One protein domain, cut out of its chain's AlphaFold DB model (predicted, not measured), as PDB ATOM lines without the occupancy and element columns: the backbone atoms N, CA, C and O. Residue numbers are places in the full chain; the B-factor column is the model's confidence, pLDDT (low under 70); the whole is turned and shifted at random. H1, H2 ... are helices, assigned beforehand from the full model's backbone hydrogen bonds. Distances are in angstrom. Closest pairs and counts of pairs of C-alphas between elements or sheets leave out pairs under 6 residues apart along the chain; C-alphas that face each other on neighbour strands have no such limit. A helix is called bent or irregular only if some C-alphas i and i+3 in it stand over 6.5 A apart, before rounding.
ATOM      1  N   PHE A   2     264.178 289.582 487.887       59.22
ATOM      2  CA  PHE A   2     265.357 289.544 486.999       59.22
ATOM      3  C   PHE A   2     266.111 288.193 486.924       59.22
ATOM      4  O   PHE A   2     266.367 287.684 485.836       59.22
ATOM      5  N   LYS A   3     266.358 287.535 488.070       70.31
ATOM      6  CA  LYS A   3     266.981 286.193 488.119       70.31
ATOM      7  C   LYS A   3     266.177 285.112 487.374       70.31
ATOM      8  O   LYS A   3     266.762 284.160 486.876       70.31
ATOM      9  N   SER A   4     264.849 285.252 487.287       81.38
ATOM     10  CA  SER A   4     263.979 284.303 486.577       81.38
ATOM     11  C   SER A   4     264.073 284.472 485.063       81.38
ATOM     12  O   SER A   4     264.133 283.472 484.360       81.38
ATOM     13  N   ALA A   5     264.112 285.709 484.559       83.81
ATOM     14  CA  ALA A   5     264.250 285.970 483.126       83.81
ATOM     15  C   ALA A   5     265.635 285.584 482.597       83.81
ATOM     16  O   ALA A   5     265.733 284.952 481.548       83.81
ATOM     17  N   GLN A   6     266.699 285.886 483.351       87.25
ATOM     18  CA  GLN A   6     268.048 285.419 483.019       87.25
ATOM     19  C   GLN A   6     268.127 283.891 482.987       87.25
ATOM     20  O   GLN A   6     268.703 283.334 482.056       87.25
ATOM     21  N   LYS A   7     267.493 283.214 483.958       89.75
ATOM     22  CA  LYS A   7     267.403 281.752 483.975       89.75
ATOM     23  C   LYS A   7     266.701 281.221 482.722       89.75
ATOM     24  O   LYS A   7     267.285 280.404 482.022       89.75
ATOM     25  N   SER A   8     265.520 281.736 482.380       88.69
ATOM     26  CA  SER A   8     264.790 281.305 481.178       88.69
ATOM     27  C   SER A   8     265.561 281.568 479.881       88.69
ATOM     28  O   SER A   8     265.528 280.749 478.967       88.69
ATOM     29  N   LEU A   9     266.290 282.684 479.793       90.50
ATOM     30  CA  LEU A   9     267.139 282.960 478.635       90.50
ATOM     31  C   LEU A   9     268.340 282.004 478.574       90.50
ATOM     32  O   LEU A   9     268.699 281.547 477.493       90.50
ATOM     33  N   SER A  10     268.934 281.658 479.721       90.06
ATOM     34  CA  SER A  10     270.019 280.672 479.787       90.06
ATOM     35  C   SER A  10     269.554 279.256 479.437       90.06
ATOM     36  O   SER A  10     270.264 278.553 478.729       90.06
ATOM     37  N   GLU A  11     268.343 278.865 479.849       92.31
ATOM     38  CA  GLU A  11     267.710 277.600 479.452       92.31
ATOM     39  C   GLU A  11     267.504 277.558 477.929       92.31
ATOM     40  O   GLU A  11     267.886 276.588 477.279       92.31
ATOM     41  N   PHE A  12     267.013 278.649 477.332       92.44
ATOM     42  CA  PHE A  12     266.873 278.760 475.877       92.44
ATOM     43  C   PHE A  12     268.216 278.634 475.139       92.44
ATOM     44  O   PHE A  12     268.302 277.950 474.118       92.44
ATOM     45  N   LEU A  13     269.271 279.275 475.648       92.94
ATOM     46  CA  LEU A  13     270.612 279.185 475.066       92.94
ATOM     47  C   LEU A  13     271.246 277.802 475.256       92.94
ATOM     48  O   LEU A  13     271.988 277.364 474.382       92.94
ATOM     49  N   ALA A  14     270.933 277.099 476.348       93.44
ATOM     50  CA  ALA A  14     271.366 275.719 476.555       93.44
ATOM     51  C   ALA A  14     270.749 274.771 475.516       93.44
ATOM     52  O   ALA A  14     271.425 273.869 475.028       93.44
ATOM     53  N   GLU A  15     269.491 275.000 475.124       93.19
ATOM     54  CA  GLU A  15     268.859 274.250 474.035       93.19
ATOM     55  C   GLU A  15     269.399 274.627 472.646       93.19
ATOM     56  O   GLU A  15     269.442 273.782 471.752       93.19
ATOM     57  N   LYS A  16     269.727 275.909 472.424       93.38
ATOM     58  CA  LYS A  16     270.067 276.466 471.100       93.38
ATOM     59  C   LYS A  16     271.297 277.378 471.183       93.38
ATOM     60  O   LYS A  16     271.169 278.600 471.051       93.38
ATOM     61  N   PRO A  17     272.500 276.804 471.365       92.50
ATOM     62  CA  PRO A  17     273.718 277.584 471.578       92.50
ATOM     63  C   PRO A  17     274.123 278.408 470.350       92.50
ATOM     64  O   PRO A  17     274.699 279.482 470.495       92.50
ATOM     65  N   HIS A  18     273.764 277.969 469.138       91.38
ATOM     66  CA  HIS A  18     274.079 278.673 467.888       91.38
ATOM     67  C   HIS A  18     273.355 280.018 467.727       91.38
ATOM     68  O   HIS A  18     273.715 280.804 466.857       91.38
ATOM     69  N   LEU A  19     272.344 280.306 468.556       92.88
ATOM     70  CA  LEU A  19     271.601 281.571 468.540       92.88
ATOM     71  C   LEU A  19     272.140 282.604 469.540       92.88
ATOM     72  O   LEU A  19     271.574 283.694 469.651       92.88
ATOM     73  N   ALA A  20     273.223 282.283 470.256       92.31
ATOM     74  CA  ALA A  20     273.793 283.144 471.288       92.31
ATOM     75  C   ALA A  20     274.114 284.552 470.769       92.31
ATOM     76  O   ALA A  20     273.671 285.529 471.372       92.31
ATOM     77  N   ASP A  21     274.774 284.663 469.616       92.94
ATOM     78  CA  ASP A  21     275.174 285.954 469.038       92.94
ATOM     79  C   ASP A  21     273.970 286.848 468.713       92.94
ATOM     80  O   ASP A  21     274.015 288.067 468.871       92.94
ATOM     81  N   LEU A  22     272.857 286.245 468.283       92.75
ATOM     82  CA  LEU A  22     271.620 286.959 467.971       92.75
ATOM     83  C   LEU A  22     270.937 287.465 469.242       92.75
ATOM     84  O   LEU A  22     270.493 288.611 469.289       92.75
ATOM     85  N   VAL A  23     270.877 286.623 470.273       92.75
ATOM     86  CA  VAL A  23     270.293 286.966 471.574       92.75
ATOM     87  C   VAL A  23     271.092 288.076 472.260       92.75
ATOM     88  O   VAL A  23     270.501 289.023 472.779       92.75
ATOM     89  N   GLN A  24     272.426 288.009 472.207       92.69
ATOM     90  CA  GLN A  24     273.325 288.986 472.833       92.69
ATOM     91  C   GLN A  24     273.207 290.403 472.248       92.69
ATOM     92  O   GLN A  24     273.596 291.365 472.912       92.69
ATOM     93  N   LYS A  25     272.617 290.572 471.055       92.06
ATOM     94  CA  LYS A  25     272.337 291.905 470.493       92.06
ATOM     95  C   LYS A  25     271.362 292.725 471.342       92.06
ATOM     96  O   LYS A  25     271.372 293.954 471.265       92.06
ATOM     97  N   PHE A  26     270.507 292.073 472.129       92.88
ATOM     98  CA  PHE A  26     269.562 292.750 473.009       92.88
ATOM     99  C   PHE A  26     270.093 292.836 474.436       92.88
ATOM    100  O   PHE A  26     270.498 291.848 475.041       92.88
ATOM    101  N   ASN A  27     269.993 294.027 475.023       93.69
ATOM    102  CA  ASN A  27     270.162 294.183 476.461       93.69
ATOM    103  C   ASN A  27     268.826 293.873 477.158       93.69
ATOM    104  O   ASN A  27     267.874 294.647 477.034       93.69
ATOM    105  N   LEU A  28     268.773 292.758 477.894       92.88
ATOM    106  CA  LEU A  28     267.562 292.261 478.558       92.88
ATOM    107  C   LEU A  28     266.884 293.317 479.446       92.88
ATOM    108  O   LEU A  28     265.666 293.463 479.381       92.88
ATOM    109  N   GLU A  29     267.649 294.091 480.219       92.38
ATOM    110  CA  GLU A  29     267.105 295.131 481.107       92.38
ATOM    111  C   GLU A  29     266.407 296.239 480.317       92.38
ATOM    112  O   GLU A  29     265.311 296.677 480.672       92.38
ATOM    113  N   LYS A  30     267.013 296.676 479.205       93.62
ATOM    114  CA  LYS A  30     266.417 297.702 478.337       93.62
ATOM    115  C   LYS A  30     265.118 297.212 477.705       93.62
ATOM    116  O   LYS A  30     264.154 297.973 477.617       93.62
ATOM    117  N   VAL A  31     265.076 295.946 477.291       95.31
ATOM    118  CA  VAL A  31     263.870 295.336 476.721       95.31
ATOM    119  C   VAL A  31     262.782 295.191 477.790       95.31
ATOM    120  O   VAL A  31     261.631 295.528 477.529       95.31
ATOM    121  N   GLU A  32     263.129 294.778 479.012       94.25
ATOM    122  CA  GLU A  32     262.191 294.685 480.141       94.25
ATOM    123  C   GLU A  32     261.520 296.032 480.439       94.25
ATOM    124  O   GLU A  32     260.300 296.101 480.603       94.25
ATOM    125  N   ILE A  33     262.297 297.122 480.445       93.88
ATOM    126  CA  ILE A  33     261.780 298.479 480.677       93.88
ATOM    127  C   ILE A  33     260.665 298.834 479.683       93.88
ATOM    128  O   ILE A  33     259.687 299.472 480.079       93.88
ATOM    129  N   CYS A  34     260.754 298.370 478.433       95.06
ATOM    130  CA  CYS A  34     259.753 298.644 477.401       95.06
ATOM    131  C   CYS A  34     258.369 298.047 477.718       95.06
ATOM    132  O   CYS A  34     257.372 298.516 477.182       95.06
ATOM    133  N   PHE A  35     258.274 297.048 478.599       95.38
ATOM    134  CA  PHE A  35     257.006 296.379 478.917       95.38
ATOM    135  C   PHE A  35     256.438 296.731 480.291       95.38
ATOM    136  O   PHE A  35     255.345 296.277 480.631       95.38
ATOM    137  N   ARG A  36     257.139 297.544 481.093       93.62
ATOM    138  CA  ARG A  36     256.747 297.844 482.485       93.62
ATOM    139  C   ARG A  36     255.353 298.446 482.621       93.62
ATOM    140  O   ARG A  36     254.669 298.173 483.596       93.62
ATOM    141  N   ASN A  37     254.936 299.242 481.642       93.62
ATOM    142  CA  ASN A  37     253.631 299.900 481.666       93.62
ATOM    143  C   ASN A  37     252.527 299.056 481.017       93.62
ATOM    144  O   ASN A  37     251.354 299.388 481.168       93.62
ATOM    145  N   SER A  38     252.867 297.995 480.279       92.38
ATOM    146  CA  SER A  38     251.919 297.213 479.474       92.38
ATOM    147  C   SER A  38     251.698 295.780 479.973       92.38
ATOM    148  O   SER A  38     250.672 295.181 479.639       92.38
ATOM    149  N   SER A  39     252.603 295.232 480.794       93.62
ATOM    150  CA  SER A  39     252.579 293.840 481.264       93.62
ATOM    151  C   SER A  39     252.835 293.721 482.769       93.62
ATOM    152  O   SER A  39     253.702 294.398 483.310       93.62
ATOM    153  N   PHE A  40     252.150 292.781 483.429       92.25
ATOM    154  CA  PHE A  40     252.434 292.377 484.817       92.25
ATOM    155  C   PHE A  40     253.711 291.533 484.962       92.25
ATOM    156  O   PHE A  40     254.218 291.345 486.064       92.25
ATOM    157  N   SER A  41     254.226 290.995 483.856       92.75
ATOM    158  CA  SER A  41     255.479 290.234 483.807       92.75
ATOM    159  C   SER A  41     256.333 290.770 482.656       92.75
ATOM    160  O   SER A  41     256.371 290.168 481.575       92.75
ATOM    161  N   PRO A  42     256.933 291.963 482.823       92.81
ATOM    162  CA  PRO A  42     257.757 292.580 481.784       92.81
ATOM    163  C   PRO A  42     259.016 291.754 481.490       92.81
ATOM    164  O   PRO A  42     259.471 291.705 480.352       92.81
ATOM    165  N   ASP A  43     259.513 291.040 482.497       92.69
ATOM    166  CA  ASP A  43     260.663 290.144 482.453       92.69
ATOM    167  C   ASP A  43     260.425 288.957 481.500       92.69
ATOM    168  O   ASP A  43     261.199 288.727 480.571       92.69
ATOM    169  N   ARG A  44     259.295 288.252 481.648       92.12
ATOM    170  CA  ARG A  44     258.909 287.147 480.750       92.12
ATOM    171  C   ARG A  44     258.643 287.629 479.328       92.12
ATOM    172  O   ARG A  44     259.017 286.959 478.367       92.12
ATOM    173  N   ARG A  45     258.007 288.796 479.185       93.00
ATOM    174  CA  ARG A  45     257.701 289.382 477.872       93.00
ATOM    175  C   ARG A  45     258.975 289.798 477.136       93.00
ATOM    176  O   ARG A  45     259.076 289.549 475.940       93.00
ATOM    177  N   ALA A  46     259.963 290.336 477.849       94.81
ATOM    178  CA  ALA A  46     261.268 290.654 477.282       94.81
ATOM    179  C   ALA A  46     261.984 289.408 476.749       94.81
ATOM    180  O   ALA A  46     262.412 289.409 475.595       94.81
ATOM    181  N   VAL A  47     262.038 288.328 477.539       95.00
ATOM    182  CA  VAL A  47     262.607 287.047 477.088       95.00
ATOM    183  C   VAL A  47     261.883 286.553 475.839       95.00
ATOM    184  O   VAL A  47     262.543 286.237 474.856       95.00
ATOM    185  N   SER A  48     260.546 286.564 475.833       94.31
ATOM    186  CA  SER A  48     259.750 286.118 474.682       94.31
ATOM    187  C   SER A  48     260.048 286.893 473.399       94.31
ATOM    188  O   SER A  48     260.032 286.300 472.328       94.31
ATOM    189  N   VAL A  49     260.283 288.204 473.476       95.00
ATOM    190  CA  VAL A  49     260.572 289.014 472.281       95.00
ATOM    191  C   VAL A  49     261.987 288.765 471.766       95.00
ATOM    192  O   VAL A  49     262.191 288.666 470.558       95.00
ATOM    193  N   ILE A  50     262.959 288.615 472.669       95.69
ATOM    194  CA  ILE A  50     264.348 288.309 472.300       95.69
ATOM    195  C   ILE A  50     264.439 286.915 471.663       95.69
ATOM    196  O   ILE A  50     265.099 286.746 470.635       95.69
ATOM    197  N   THR A  51     263.754 285.921 472.237       95.31
ATOM    198  CA  THR A  51     263.725 284.566 471.677       95.31
ATOM    199  C   THR A  51     262.930 284.504 470.373       95.31
ATOM    200  O   THR A  51     263.376 283.821 469.456       95.31
ATOM    201  N   ASP A  52     261.827 285.253 470.228       95.06
ATOM    202  CA  ASP A  52     261.083 285.362 468.959       95.06
ATOM    203  C   ASP A  52     261.975 285.902 467.833       95.06
ATOM    204  O   ASP A  52     262.041 285.308 466.760       95.06
ATOM    205  N   TYR A  53     262.743 286.969 468.086       96.12
ATOM    206  CA  TYR A  53     263.723 287.471 467.119       96.12
ATOM    207  C   TYR A  53     264.723 286.382 466.695       96.12
ATOM    208  O   TYR A  53     264.892 286.131 465.500       96.12
ATOM    209  N   ALA A  54     265.354 285.702 467.658       95.88
ATOM    210  CA  ALA A  54     266.363 284.686 467.368       95.88
ATOM    211  C   ALA A  54     265.781 283.495 466.584       95.88
ATOM    212  O   ALA A  54     266.377 283.036 465.609       95.88
ATOM    213  N   LEU A  55     264.585 283.032 466.962       95.25
ATOM    214  CA  LEU A  55     263.881 281.949 466.278       95.25
ATOM    215  C   LEU A  55     263.443 282.340 464.863       95.25
ATOM    216  O   LEU A  55     263.474 281.498 463.968       95.25
ATOM    217  N   ARG A  56     263.063 283.600 464.625       95.44
ATOM    218  CA  ARG A  56     262.729 284.093 463.278       95.44
ATOM    219  C   ARG A  56     263.944 284.137 462.361       95.44
ATOM    220  O   ARG A  56     263.813 283.788 461.191       95.44
ATOM    221  N   CYS A  57     265.112 284.521 462.870       94.69
ATOM    222  CA  CYS A  57     266.366 284.450 462.117       94.69
ATOM    223  C   CYS A  57     266.727 282.999 461.754       94.69
ATOM    224  O   CYS A  57     267.027 282.710 460.597       94.69
ATOM    225  N   ASP A  58     266.627 282.074 462.716       94.75
ATOM    226  CA  ASP A  58     266.876 280.640 462.503       94.75
ATOM    227  C   ASP A  58     265.903 280.031 461.482       94.75
ATOM    228  O   ASP A  58     266.310 279.355 460.536       94.75
ATOM    229  N   ARG A  59     264.607 280.329 461.630       94.75
ATOM    230  CA  ARG A  59     263.565 279.904 460.691       94.75
ATOM    231  C   ARG A  59     263.826 280.446 459.292       94.75
ATOM    232  O   ARG A  59     263.722 279.692 458.330       94.75
ATOM    233  N   PHE A  60     264.175 281.724 459.171       94.81
ATOM    234  CA  PHE A  60     264.487 282.329 457.883       94.81
ATOM    235  C   PHE A  60     265.680 281.637 457.213       94.81
ATOM    236  O   PHE A  60     265.592 281.289 456.037       94.81
ATOM    237  N   ALA A  61     266.758 281.374 457.960       93.19
ATOM    238  CA  ALA A  61     267.922 280.665 457.438       93.19
ATOM    239  C   ALA A  61     267.547 279.269 456.914       93.19
ATOM    240  O   ALA A  61     267.862 278.946 455.771       93.19
ATOM    241  N   LYS A  62     266.783 278.495 457.696       93.88
ATOM    242  CA  LYS A  62     266.277 277.172 457.290       93.88
ATOM    243  C   LYS A  62     265.372 277.240 456.061       93.88
ATOM    244  O   LYS A  62     265.494 276.409 455.169       93.88
ATOM    245  N   ASN A  63     264.480 278.228 455.999       93.38
ATOM    246  CA  ASN A  63     263.582 278.425 454.861       93.38
ATOM    247  C   ASN A  63     264.354 278.780 453.586       93.38
ATOM    248  O   ASN A  63     264.001 278.306 452.509       93.38
ATOM    249  N   LEU A  64     265.404 279.596 453.700       91.50
ATOM    250  CA  LEU A  64     266.268 279.945 452.577       91.50
ATOM    251  C   LEU A  64     267.044 278.720 452.073       91.50
ATOM    252  O   LEU A  64     267.058 278.461 450.872       91.50
ATOM    253  N   ASP A  65     267.618 277.935 452.985       90.94
ATOM    254  CA  ASP A  65     268.353 276.714 452.638       90.94
ATOM    255  C   ASP A  65     267.423 275.670 451.994       90.94
ATOM    256  O   ASP A  65     267.766 275.063 450.977       90.94
ATOM    257  N   ALA A  66     266.202 275.517 452.520       91.12
ATOM    258  CA  ALA A  66     265.175 274.655 451.941       91.12
ATOM    259  C   ALA A  66     264.742 275.119 450.542       91.12
ATOM    260  O   ALA A  66     264.582 274.292 449.646       91.12
ATOM    261  N   LEU A  67     264.595 276.432 450.330       88.44
ATOM    262  CA  LEU A  67     264.264 277.009 449.026       88.44
ATOM    263  C   LEU A  67     265.354 276.693 447.997       88.44
ATOM    264  O   LEU A  67     265.043 276.287 446.879       88.44
ATOM    265  N   ILE A  68     266.624 276.825 448.379       87.25
ATOM    266  CA  ILE A  68     267.762 276.503 447.510       87.25
ATOM    267  C   ILE A  68     267.802 275.004 447.198       87.25
ATOM    268  O   ILE A  68     267.975 274.624 446.041       87.25
ATOM    269  N   ALA A  69     267.613 274.142 448.201       88.00
ATOM    270  CA  ALA A  69     267.583 272.692 448.007       88.00
ATOM    271  C   ALA A  69     266.433 272.256 447.083       88.00
ATOM    272  O   ALA A  69     266.626 271.420 446.198       88.00
ATOM    273  N   GLN A  70     265.253 272.858 447.248       85.81
ATOM    274  CA  GLN A  70     264.095 272.616 446.394       85.81
ATOM    275  C   GLN A  70     264.337 273.093 444.958       85.81
ATOM    276  O   GLN A  70     264.020 272.377 444.014       85.81
ATOM    277  N   ALA A  71     264.930 274.270 444.777       81.88
ATOM    278  CA  ALA A  71     265.242 274.778 443.447       81.88
ATOM    279  C   ALA A  71     266.275 273.893 442.723       81.88
ATOM    280  O   ALA A  71     266.128 273.619 441.532       81.88
ATOM    281  N   LYS A  72     267.274 273.368 443.449       80.50
ATOM    282  CA  LYS A  72     268.251 272.406 442.908       80.50
ATOM    283  C   LYS A  72     267.592 271.094 442.475       80.50
ATOM    284  O   LYS A  72     267.887 270.611 441.387       80.50
ATOM    285  N   SER A  73     266.686 270.532 443.280       78.06
ATOM    286  CA  SER A  73     265.992 269.285 442.916       78.06
ATOM    287  C   SER A  73     265.034 269.457 441.737       78.06
ATOM    288  O   SER A  73     264.810 268.514 440.984       78.06
ATOM    289  N   GLN A  74     264.500 270.664 441.549       74.69
ATOM    290  CA  GLN A  74     263.640 271.020 440.421       74.69
ATOM    291  C   GLN A  74     264.424 271.412 439.156       74.69
ATOM    292  O   GLN A  74     263.804 271.713 438.140       74.69
ATOM    293  N   GLY A  75     265.763 271.412 439.195       69.31
ATOM    294  CA  GLY A  75     266.600 271.780 438.049       69.31
ATOM    295  C   GLY A  75     266.500 273.259 437.669       69.31
ATOM    296  O   GLY A  75     266.652 273.610 436.499       69.31
ATOM    297  N   ALA A  76     266.199 274.139 438.629       68.88
ATOM    298  CA  ALA A  76     266.106 275.569 438.374       68.88
ATOM    299  C   ALA A  76     267.482 276.157 438.029       68.88
ATOM    300  O   ALA A  76     268.457 275.971 438.761       68.88
ATOM    301  N   ASN A  77     267.542 276.927 436.941       67.81
ATOM    302  CA  ASN A  77     268.755 277.641 436.555       67.81
ATOM    303  C   ASN A  77     269.010 278.789 437.540       67.81
ATOM    304  O   ASN A  77     268.219 279.734 437.631       67.81
ATOM    305  N   GLN A  78     270.125 278.703 438.263       69.88
ATOM    306  CA  GLN A  78     270.625 279.783 439.107       69.88
ATOM    307  C   GLN A  78     271.009 280.998 438.247       69.88
ATOM    308  O   GLN A  78     271.416 280.855 437.091       69.88
ATOM    309  N   ALA A  79     270.895 282.200 438.814       70.12
ATOM    310  CA  ALA A  79     271.441 283.405 438.201       70.12
ATOM    311  C   ALA A  79     272.936 283.234 437.862       70.12
ATOM    312  O   ALA A  79     273.742 282.827 438.702       70.12
ATOM    313  N   GLN A  80     273.301 283.567 436.622       64.06
ATOM    314  CA  GLN A  80     274.693 283.576 436.173       64.06
ATOM    315  C   GLN A  80     275.482 284.639 436.962       64.06
ATOM    316  O   GLN A  80     274.961 285.721 437.230       64.06
ATOM    317  N   ASN A  81     276.737 284.337 437.311       69.38
ATOM    318  CA  ASN A  81     277.679 285.226 438.018       69.38
ATOM    319  C   ASN A  81     277.397 285.518 439.506       69.38
ATOM    320  O   ASN A  81     277.921 286.497 440.034       69.38
ATOM    321  N   ILE A  82     276.615 284.686 440.202       76.88
ATOM    322  CA  ILE A  82     276.448 284.794 441.662       76.88
ATOM    323  C   ILE A  82     277.182 283.646 442.354       76.88
ATOM    324  O   ILE A  82     276.838 282.482 442.145       76.88
ATOM    325  N   ASP A  83     278.143 283.979 443.220       83.56
ATOM    326  CA  ASP A  83     278.650 283.043 444.225       83.56
ATOM    327  C   ASP A  83     277.539 282.792 445.254       83.56
ATOM    328  O   ASP A  83     277.172 283.677 446.033       83.56
ATOM    329  N   LEU A  84     276.952 281.595 445.188       82.44
ATOM    330  CA  LEU A  84     275.786 281.222 445.983       82.44
ATOM    331  C   LEU A  84     276.084 281.293 447.479       82.44
ATOM    332  O   LEU A  84     275.251 281.783 448.241       82.44
ATOM    333  N   ASP A  85     277.252 280.811 447.890       85.25
ATOM    334  CA  ASP A  85     277.578 280.669 449.304       85.25
ATOM    335  C   ASP A  85     277.852 282.044 449.915       85.25
ATOM    336  O   ASP A  85     277.277 282.381 450.955       85.25
ATOM    337  N   ALA A  86     278.625 282.886 449.220       89.19
ATOM    338  CA  ALA A  86     278.850 284.272 449.626       89.19
ATOM    339  C   ALA A  86     277.531 285.062 449.701       89.19
ATOM    340  O   ALA A  86     277.240 285.695 450.718       89.19
ATOM    341  N   TYR A  87     276.680 284.954 448.674       89.19
ATOM    342  CA  TYR A  87     275.385 285.633 448.652       89.19
ATOM    343  C   TYR A  87     274.484 285.195 449.810       89.19
ATOM    344  O   TYR A  87     273.853 286.033 450.451       89.19
ATOM    345  N   VAL A  88     274.398 283.893 450.098       90.50
ATOM    346  CA  VAL A  88     273.544 283.376 451.178       90.50
ATOM    347  C   VAL A  88     274.030 283.856 452.544       90.50
ATOM    348  O   VAL A  88     273.199 284.213 453.384       90.50
ATOM    349  N   ILE A  89     275.345 283.888 452.769       91.38
ATOM    350  CA  ILE A  89     275.939 284.394 454.014       91.38
ATOM    351  C   ILE A  89     275.590 285.874 454.203       91.38
ATOM    352  O   ILE A  89     275.025 286.241 455.241       91.38
ATOM    353  N   ASP A  90     275.846 286.701 453.189       92.38
ATOM    354  CA  ASP A  90     275.569 288.137 453.245       92.38
ATOM    355  C   ASP A  90     274.067 288.412 453.388       92.38
ATOM    356  O   ASP A  90     273.650 289.201 454.236       92.38
ATOM    357  N   PHE A  91     273.220 287.684 452.658       93.19
ATOM    358  CA  PHE A  91     271.769 287.844 452.737       93.19
ATOM    359  C   PHE A  91     271.218 287.484 454.122       93.19
ATOM    360  O   PHE A  91     270.342 288.179 454.644       93.19
ATOM    361  N   LYS A  92     271.721 286.403 454.740       94.00
ATOM    362  CA  LYS A  92     271.362 286.024 456.117       94.00
ATOM    363  C   LYS A  92     271.780 287.123 457.100       94.00
ATOM    364  O   LYS A  92     270.998 287.472 457.986       94.00
ATOM    365  N   LYS A  93     272.971 287.704 456.932       93.69
ATOM    366  CA  LYS A  93     273.463 288.804 457.771       93.69
ATOM    367  C   LYS A  93     272.597 290.061 457.636       93.69
ATOM    368  O   LYS A  93     272.095 290.552 458.651       93.69
ATOM    369  N   ASP A  94     272.351 290.517 456.411       93.50
ATOM    370  CA  ASP A  94     271.519 291.687 456.109       93.50
ATOM    371  C   ASP A  94     270.096 291.527 456.655       93.50
ATOM    372  O   ASP A  94     269.523 292.454 457.236       93.50
ATOM    373  N   TYR A  95     269.517 290.331 456.503       94.88
ATOM    374  CA  TYR A  95     268.202 290.021 457.055       94.88
ATOM    375  C   TYR A  95     268.190 290.133 458.581       94.88
ATOM    376  O   TYR A  95     267.305 290.788 459.137       94.88
ATOM    377  N   ASN A  96     269.182 289.552 459.260       94.94
ATOM    378  CA  ASN A  96     269.286 289.606 460.716       94.94
ATOM    379  C   ASN A  96     269.413 291.056 461.215       94.94
ATOM    380  O   ASN A  96     268.750 291.443 462.177       94.94
ATOM    381  N   GLU A  97     270.228 291.884 460.556       94.38
ATOM    382  CA  GLU A  97     270.372 293.309 460.884       94.38
ATOM    383  C   GLU A  97     269.078 294.093 460.641       94.38
ATOM    384  O   GLU A  97     268.636 294.872 461.496       94.38
ATOM    385  N   ARG A  98     268.408 293.839 459.512       95.19
ATOM    386  CA  ARG A  98     267.127 294.470 459.196       95.19
ATOM    387  C   ARG A  98     266.048 294.103 460.208       95.19
ATOM    388  O   ARG A  98     265.300 294.982 460.642       95.19
ATOM    389  N   LEU A  99     265.964 292.827 460.575       96.19
ATOM    390  CA  LEU A  99     264.999 292.327 461.544       96.19
ATOM    391  C   LEU A  99     265.278 292.913 462.930       96.19
ATOM    392  O   LEU A  99     264.357 293.398 463.580       96.19
ATOM    393  N   PHE A 100     266.546 292.983 463.340       96.31
ATOM    394  CA  PHE A 100     266.951 293.612 464.599       96.31
ATOM    395  C   PHE A 100     266.501 295.078 464.682       96.31
ATOM    396  O   PHE A 100     265.929 295.504 465.686       96.31
ATOM    397  N   SER A 101     266.692 295.849 463.606       96.44
ATOM    398  CA  SER A 101     266.196 297.229 463.517       96.44
ATOM    399  C   SER A 101     264.669 297.309 463.667       96.44
ATOM    400  O   SER A 101     264.178 298.148 464.420       96.44
ATOM    401  N   LEU A 102     263.912 296.417 463.019       96.94
ATOM    402  CA  LEU A 102     262.446 296.390 463.127       96.94
ATOM    403  C   LEU A 102     261.959 296.041 464.539       96.94
ATOM    404  O   LEU A 102     261.003 296.646 465.025       96.94
ATOM    405  N   PHE A 103     262.624 295.103 465.213       97.00
ATOM    406  CA  PHE A 103     262.319 294.775 466.605       97.00
ATOM    407  C   PHE A 103     262.615 295.952 467.543       97.00
ATOM    408  O   PHE A 103     261.802 296.236 468.419       97.00
ATOM    409  N   ASN A 104     263.714 296.686 467.342       96.38
ATOM    410  CA  ASN A 104     263.995 297.897 468.124       96.38
ATOM    411  C   ASN A 104     262.949 299.000 467.901       96.38
ATOM    412  O   ASN A 104     262.497 299.618 468.865       96.38
ATOM    413  N   ASP A 105     262.505 299.210 466.660       96.44
ATOM    414  CA  ASP A 105     261.415 300.141 466.336       96.44
ATOM    415  C   ASP A 105     260.098 299.766 467.037       96.44
ATOM    416  O   ASP A 105     259.362 300.633 467.535       96.44
ATOM    417  N   TYR A 106     259.789 298.467 467.060       97.06
ATOM    418  CA  TYR A 106     258.634 297.921 467.762       97.06
ATOM    419  C   TYR A 106     258.758 298.149 469.272       97.06
ATOM    420  O   TYR A 106     257.860 298.747 469.858       97.06
ATOM    421  N   LEU A 107     259.889 297.783 469.885       96.62
ATOM    422  CA  LEU A 107     260.151 297.983 471.314       96.62
ATOM    423  C   LEU A 107     260.061 299.459 471.721       96.62
ATOM    424  O   LEU A 107     259.429 299.796 472.724       96.62
ATOM    425  N   GLY A 108     260.617 300.362 470.909       95.94
ATOM    426  CA  GLY A 108     260.493 301.804 471.114       95.94
ATOM    427  C   GLY A 108     259.037 302.278 471.077       95.94
ATOM    428  O   GLY A 108     258.633 303.133 471.866       95.94
ATOM    429  N   SER A 109     258.205 301.698 470.210       95.75
ATOM    430  CA  SER A 109     256.775 302.021 470.155       95.75
ATOM    431  C   SER A 109     255.990 301.437 471.325       95.75
ATOM    432  O   SER A 109     255.191 302.148 471.937       95.75
ATOM    433  N   GLU A 110     256.283 300.194 471.675       95.31
ATOM    434  CA  GLU A 110     255.668 299.451 472.767       95.31
ATOM    435  C   GLU A 110     255.950 300.091 474.134       95.31
ATOM    436  O   GLU A 110     255.038 300.212 474.944       95.31
ATOM    437  N   SER A 111     257.155 300.636 474.345       96.19
ATOM    438  CA  SER A 111     257.528 301.361 475.578       96.19
ATOM    439  C   SER A 111     256.622 302.547 475.925       96.19
ATOM    440  O   SER A 111     256.527 302.959 477.083       96.19
ATOM    441  N   ARG A 112     255.931 303.106 474.923       94.94
ATOM    442  CA  ARG A 112     255.003 304.235 475.085       94.94
ATOM    443  C   ARG A 112     253.581 303.773 475.402       94.94
ATOM    444  O   ARG A 112     252.754 304.606 475.796       94.94
ATOM    445  N   CYS A 113     253.285 302.496 475.180       95.56
ATOM    446  CA  CYS A 113     251.987 301.895 475.439       95.56
ATOM    447  C   CYS A 113     251.833 301.592 476.928       95.56
ATOM    448  O   CYS A 113     252.791 301.276 477.633       95.56
ATOM    449  N   ALA A 114     250.602 301.698 477.406       95.88
ATOM    450  CA  ALA A 114     250.239 301.392 478.775       95.88
ATOM    451  C   ALA A 114     249.008 300.487 478.804       95.88
ATOM    452  O   ALA A 114     248.146 300.549 477.927       95.88
ATOM    453  N   ASN A 115     248.912 299.657 479.831       94.69
ATOM    454  CA  ASN A 115     247.735 298.867 480.135       94.69
ATOM    455  C   ASN A 115     247.117 299.421 481.416       94.69
ATOM    456  O   ASN A 115     247.785 299.490 482.446       94.69
ATOM    457  N   TRP A 116     245.841 299.794 481.363       95.25
ATOM    458  CA  TRP A 116     245.123 300.355 482.508       95.25
ATOM    459  C   TRP A 116     245.088 299.398 483.710       95.25
ATOM    460  O   TRP A 116     245.043 299.860 484.845       95.25
ATOM    461  N   ALA A 117     245.155 298.081 483.491       95.00
ATOM    462  CA  ALA A 117     245.236 297.106 484.575       95.00
ATOM    463  C   ALA A 117     246.583 297.179 485.320       95.00
ATOM    464  O   ALA A 117     246.648 296.858 486.502       95.00
ATOM    465  N   VAL A 118     247.644 297.631 484.642       94.50
ATOM    466  CA  VAL A 118     249.002 297.765 485.191       94.50
ATOM    467  C   VAL A 118     249.217 299.159 485.782       94.50
ATOM    468  O   VAL A 118     249.701 299.289 486.901       94.50
ATOM    469  N   THR A 119     248.840 300.213 485.053       94.12
ATOM    470  CA  THR A 119     249.062 301.612 485.469       94.12
ATOM    471  C   THR A 119     247.917 302.203 486.295       94.12
ATOM    472  O   THR A 119     248.035 303.323 486.787       94.12
ATOM    473  N   GLY A 120     246.802 301.482 486.423       94.75
ATOM    474  CA  GLY A 120     245.575 301.927 487.082       94.75
ATOM    475  C   GLY A 120     244.551 302.567 486.123       94.75
ATOM    476  O   GLY A 120     244.930 303.184 485.121       94.75
ATOM    477  N   PRO A 121     243.238 302.449 486.420       94.81
ATOM    478  CA  PRO A 121     242.164 302.966 485.560       94.81
ATOM    479  C   PRO A 121     241.911 304.474 485.709       94.81
ATOM    480  O   PRO A 121     241.308 305.095 484.830       94.81
ATOM    481  N   ALA A 122     242.332 305.082 486.821       95.50
ATOM    482  CA  ALA A 122     242.001 306.467 487.142       95.50
ATOM    483  C   ALA A 122     242.587 307.444 486.105       95.50
ATOM    484  O   ALA A 122     243.802 307.552 485.959       95.50
ATOM    485  N   ARG A 123     241.710 308.175 485.397       93.25
ATOM    486  CA  ARG A 123     242.068 309.157 484.347       93.25
ATOM    487  C   ARG A 123     242.966 308.583 483.235       93.25
ATOM    488  O   ARG A 123     243.785 309.303 482.663       93.25
ATOM    489  N   PHE A 124     242.810 307.299 482.905       96.06
ATOM    490  CA  PHE A 124     243.598 306.655 481.854       96.06
ATOM    491  C   PHE A 124     243.328 307.284 480.468       96.06
ATOM    492  O   PHE A 124     242.168 307.398 480.060       96.06
ATOM    493  N   PRO A 125     244.360 307.676 479.696       94.94
ATOM    494  CA  PRO A 125     244.185 308.363 478.418       94.94
ATOM    495  C   PRO A 125     243.876 307.373 477.281       94.94
ATOM    496  O   PRO A 125     244.724 307.117 476.423       94.94
ATOM    497  N   VAL A 126     242.652 306.830 477.271       95.62
ATOM    498  CA  VAL A 126     242.208 305.740 476.376       95.62
ATOM    499  C   VAL A 126     242.553 306.014 474.911       95.62
ATOM    500  O   VAL A 126     243.280 305.235 474.299       95.62
ATOM    501  N   GLU A 127     242.097 307.140 474.357       96.69
ATOM    502  CA  GLU A 127     242.268 307.438 472.929       96.69
ATOM    503  C   GLU A 127     243.740 307.629 472.539       96.69
ATOM    504  O   GLU A 127     244.199 307.141 471.506       96.69
ATOM    505  N   ARG A 128     244.525 308.287 473.402       96.31
ATOM    506  CA  ARG A 128     245.964 308.467 473.173       96.31
ATOM    507  C   ARG A 128     246.694 307.128 473.212       96.31
ATOM    508  O   ARG A 128     247.586 306.904 472.397       96.31
ATOM    509  N   ASN A 129     246.334 306.255 474.151       96.75
ATOM    510  CA  ASN A 129     246.942 304.938 474.272       96.75
ATOM    511  C   ASN A 129     246.548 304.017 473.111       96.75
ATOM    512  O   ASN A 129     247.410 303.324 472.584       96.75
ATOM    513  N   ARG A 130     245.293 304.078 472.645       96.56
ATOM    514  CA  ARG A 130     244.820 303.352 471.455       96.56
ATOM    515  C   ARG A 130     245.695 303.638 470.235       96.56
ATOM    516  O   ARG A 130     246.208 302.703 469.634       96.56
ATOM    517  N   ARG A 131     245.962 304.916 469.942       97.06
ATOM    518  CA  ARG A 131     246.844 305.323 468.827       97.06
ATOM    519  C   ARG A 131     248.287 304.836 468.988       97.06
ATOM    520  O   ARG A 131     248.953 304.526 468.006       97.06
ATOM    521  N   ARG A 132     248.798 304.774 470.223       96.88
ATOM    522  CA  ARG A 132     250.141 304.231 470.498       96.88
ATOM    523  C   ARG A 132     250.196 302.724 470.263       96.88
ATOM    524  O   ARG A 132     251.129 302.272 469.610       96.88
ATOM    525  N   MET A 133     249.188 301.987 470.731       96.31
ATOM    526  CA  MET A 133     249.071 300.546 470.495       96.31
ATOM    527  C   MET A 133     248.926 300.239 469.005       96.31
ATOM    528  O   MET A 133     249.599 299.348 468.509       96.31
ATOM    529  N   GLU A 134     248.135 301.020 468.268       97.06
ATOM    530  CA  GLU A 134     248.027 300.903 466.808       97.06
ATOM    531  C   GLU A 134     249.381 301.139 466.121       97.06
ATOM    532  O   GLU A 134     249.799 300.361 465.267       97.06
ATOM    533  N   SER A 135     250.134 302.158 466.547       96.88
ATOM    534  CA  SER A 135     251.494 302.380 466.048       96.88
ATOM    535  C   SER A 135     252.441 301.216 466.363       96.88
ATOM    536  O   SER A 135     253.291 300.910 465.528       96.88
ATOM    537  N   ALA A 136     252.346 300.603 467.546       96.25
ATOM    538  CA  ALA A 136     253.157 299.441 467.909       96.25
ATOM    539  C   ALA A 136     252.758 298.208 467.085       96.25
ATOM    540  O   ALA A 136     253.633 297.534 466.542       96.25
ATOM    541  N   GLN A 137     251.456 297.983 466.892       96.06
ATOM    542  CA  GLN A 137     250.929 296.907 466.057       96.06
ATOM    543  C   GLN A 137     251.410 297.038 464.609       96.06
ATOM    544  O   GLN A 137     251.983 296.095 464.081       96.06
ATOM    545  N   ASN A 138     251.320 298.229 464.010       96.81
ATOM    546  CA  ASN A 138     251.820 298.478 462.653       96.81
ATOM    547  C   ASN A 138     253.320 298.154 462.506       96.81
ATOM    548  O   ASN A 138     253.771 297.697 461.454       96.81
ATOM    549  N   LYS A 139     254.120 298.386 463.558       96.38
ATOM    550  CA  LYS A 139     255.545 298.019 463.577       96.38
ATOM    551  C   LYS A 139     255.744 296.511 463.714       96.38
ATOM    552  O   LYS A 139     256.623 295.970 463.047       96.38
ATOM    553  N   TYR A 140     254.923 295.831 464.509       94.12
ATOM    554  CA  TYR A 140     254.938 294.374 464.597       94.12
ATOM    555  C   TYR A 140     254.513 293.712 463.274       94.12
ATOM    556  O   TYR A 140     255.158 292.781 462.798       94.12
ATOM    557  N   ASP A 141     253.504 294.257 462.600       95.00
ATOM    558  CA  ASP A 141     253.073 293.783 461.281       95.00
ATOM    559  C   ASP A 141     254.174 293.972 460.227       95.00
ATOM    560  O   ASP A 141     254.359 293.124 459.351       95.00
ATOM    561  N   ALA A 142     254.982 295.030 460.346       94.94
ATOM    562  CA  ALA A 142     256.156 295.224 459.501       94.94
ATOM    563  C   ALA A 142     257.235 294.142 459.708       94.94
ATOM    564  O   ALA A 142     257.906 293.791 458.736       94.94
ATOM    565  N   ILE A 143     257.382 293.590 460.923       94.69
ATOM    566  CA  ILE A 143     258.262 292.438 461.205       94.69
ATOM    567  C   ILE A 143     257.765 291.212 460.432       94.69
ATOM    568  O   ILE A 143     258.546 290.574 459.730       94.69
ATOM    569  N   ASN A 144     256.462 290.916 460.499       91.94
ATOM    570  CA  ASN A 144     255.868 289.787 459.775       91.94
ATOM    571  C   ASN A 144     256.024 289.949 458.253       91.94
ATOM    572  O   ASN A 144     256.464 289.034 457.560       91.94
ATOM    573  N   ALA A 145     255.752 291.147 457.734       93.75
ATOM    574  CA  ALA A 145     255.890 291.434 456.311       93.75
ATOM    575  C   ALA A 145     257.350 291.396 455.821       93.75
ATOM    576  O   ALA A 145     257.584 291.192 454.627       93.75
ATOM    577  N   ALA A 146     258.335 291.629 456.695       92.12
ATOM    578  CA  ALA A 146     259.747 291.630 456.320       92.12
ATOM    579  C   ALA A 146     260.241 290.236 455.920       92.12
ATOM    580  O   ALA A 146     260.966 290.128 454.934       92.12
ATOM    581  N   GLU A 147     259.810 289.186 456.621       88.12
ATOM    582  CA  GLU A 147     260.189 287.799 456.319       88.12
ATOM    583  C   GLU A 147     259.705 287.377 454.928       88.12
ATOM    584  O   GLU A 147     260.496 286.947 454.087       88.12
ATOM    585  N   GLU A 148     258.420 287.596 454.630       89.00
ATOM    586  CA  GLU A 148     257.863 287.277 453.314       89.00
ATOM    587  C   GLU A 148     258.543 288.063 452.189       89.00
ATOM    588  O   GLU A 148     258.805 287.529 451.108       89.00
ATOM    589  N   LYS A 149     258.823 289.351 452.423       92.44
ATOM    590  CA  LYS A 149     259.505 290.207 451.446       92.44
ATOM    591  C   LYS A 149     260.945 289.755 451.220       92.44
ATOM    592  O   LYS A 149     261.387 289.751 450.073       92.44
ATOM    593  N   ALA A 150     261.654 289.359 452.276       93.19
ATOM    594  CA  ALA A 150     263.023 288.866 452.192       93.19
ATOM    595  C   ALA A 150     263.093 287.554 451.402       93.19
ATOM    596  O   ALA A 150     263.890 287.457 450.472       93.19
ATOM    597  N   LEU A 151     262.201 286.594 451.670       89.69
ATOM    598  CA  LEU A 151     262.137 285.344 450.902       89.69
ATOM    599  C   LEU A 151     261.786 285.587 449.429       89.69
ATOM    600  O   LEU A 151     262.417 285.017 448.541       89.69
ATOM    601  N   LYS A 152     260.828 286.480 449.140       89.75
ATOM    602  CA  LYS A 152     260.488 286.863 447.756       89.75
ATOM    603  C   LYS A 152     261.670 287.520 447.038       89.75
ATOM    604  O   LYS A 152     261.890 287.235 445.862       89.75
ATOM    605  N   LYS A 153     262.426 288.377 447.734       90.62
ATOM    606  CA  LYS A 153     263.649 288.994 447.207       90.62
ATOM    607  C   LYS A 153     264.704 287.927 446.912       90.62
ATOM    608  O   LYS A 153     265.156 287.856 445.779       90.62
ATOM    609  N   ALA A 154     265.011 287.059 447.875       88.44
ATOM    610  CA  ALA A 154     265.970 285.971 447.693       88.44
ATOM    611  C   ALA A 154     265.592 285.069 446.511       88.44
ATOM    612  O   ALA A 154     266.437 284.783 445.672       88.44
ATOM    613  N   LYS A 155     264.311 284.695 446.383       86.25
ATOM    614  CA  LYS A 155     263.812 283.908 445.248       86.25
ATOM    615  C   LYS A 155     264.057 284.606 443.911       86.25
ATOM    616  O   LYS A 155     264.514 283.968 442.975       86.25
ATOM    617  N   ARG A 156     263.742 285.899 443.816       85.62
ATOM    618  CA  ARG A 156     263.923 286.679 442.585       85.62
ATOM    619  C   ARG A 156     265.398 286.832 442.214       85.62
ATOM    620  O   ARG A 156     265.723 286.754 441.036       85.62
ATOM    621  N   ASP A 157     266.245 287.086 443.203       85.44
ATOM    622  CA  ASP A 157     267.657 287.394 442.992       85.44
ATOM    623  C   ASP A 157     268.456 286.103 442.676       85.44
ATOM    624  O   ASP A 157     269.258 286.098 441.748       85.44
ATOM    625  N   LEU A 158     268.174 284.986 443.366       84.12
ATOM    626  CA  LEU A 158     268.816 283.680 443.124       84.12
ATOM    627  C   LEU A 158     268.266 282.949 441.894       84.12
ATOM    628  O   LEU A 158     269.025 282.322 441.153       84.12
ATOM    629  N   PHE A 159     266.950 283.026 441.681       81.81
ATOM    630  CA  PHE A 159     266.242 282.292 440.633       81.81
ATOM    631  C   PHE A 159     265.363 283.235 439.792       81.81
ATOM    632  O   PHE A 159     264.130 283.205 439.897       81.81
TER     633      PHE A 159
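Overview. This is residues 2 to 159 of the 357 residues of an uncharacterized protein of Vibrio cholerae (UniProt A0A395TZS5). Three long helices, H4, H5 and H7, run side by side as an up-and-down bundle, with H5 and H7 packed closely and H4 meeting them over only part of its length. Three shorter helices, H1, H2 and H3, pack on the earlier part of H4, H1 farthest out, while four-residue H6 lies in the turn from H5 to H7, beyond the bundle's end. The printed part has 158 residues with seven named helices, H1 to H7 in chain order, and no named strand; its class is all helix. The whole is loose, with a radius of gyration of the C-alphas of 19.0 A, and its C-alphas span 65 by 37 by 20 A.

Arrangement. H1, residues 2 to 15, touches H4, residues 42 to 73, where H4 uses residues 43 to 51 alone; their closest C-alphas, Ala 5 and Asp 43, are 5.5 A apart, at a shallow tilt of 18 degrees, the same way. H2, residues 17 to 24, touches H4 at a steep tilt of 55 degrees, opposite ways, the closest C-alphas being those of Leu 22 and Ala 54, 5.8 A apart. H3, residues 28 to 33, touches H4 at a steep tilt of 58 degrees, with the closest C-alphas, Glu 32 and Ala 46, 5.0 A apart. H4 is the hub, touching five helices. H4 and H5, residues 84 to 110, form a helical hairpin at a shallow tilt of 27 degrees, with the closest C-alphas, Cys 57 and Asn 96, 6.1 A apart. H6, residues 116 to 119, touches no helix. H7, residues 126 to 158, touches H5 at a shallow tilt of 4 degrees, opposite ways, with 25 pairs of C-alphas within 8 A, the closest Ser 109 and Ala 136 at 5.0 A. H7 touches H4 with residues 147 to 155 alone; the closest C-alphas, Leu 64 and Leu 151, are 7.0 A apart. Every O i to N i+4 pair is within hydrogen-bond range in H1, H3, H4 and H5, against 2 of 4 in H2 and 27 of 29 in H7; H6 is too short for such a pair.

Along the chain. H1 begins at C-alpha 2, (265.357, 289.544, 486.999), and is 20.4 A long. H2 is irregular, with C-alphas 18 and 21 7.5 A apart. H4, 46.1 A long, begins at C-alpha 42, (257.757, 292.580, 481.784). H5 is 38.1 A long. H7, 48.0 A long with a kink of 27 degrees near residue 146, ends at C-alpha 158, (268.816, 283.680, 443.124).

Size, cuts and confidence. The two C-alphas farthest apart, Gly 75 and Ala 122, are 64.9 A apart. The printed part has no cut, and no link is long. Mean pLDDT of the printed part is 91.1; residues 2, 75 to 78, and 80 to 81 are under 70.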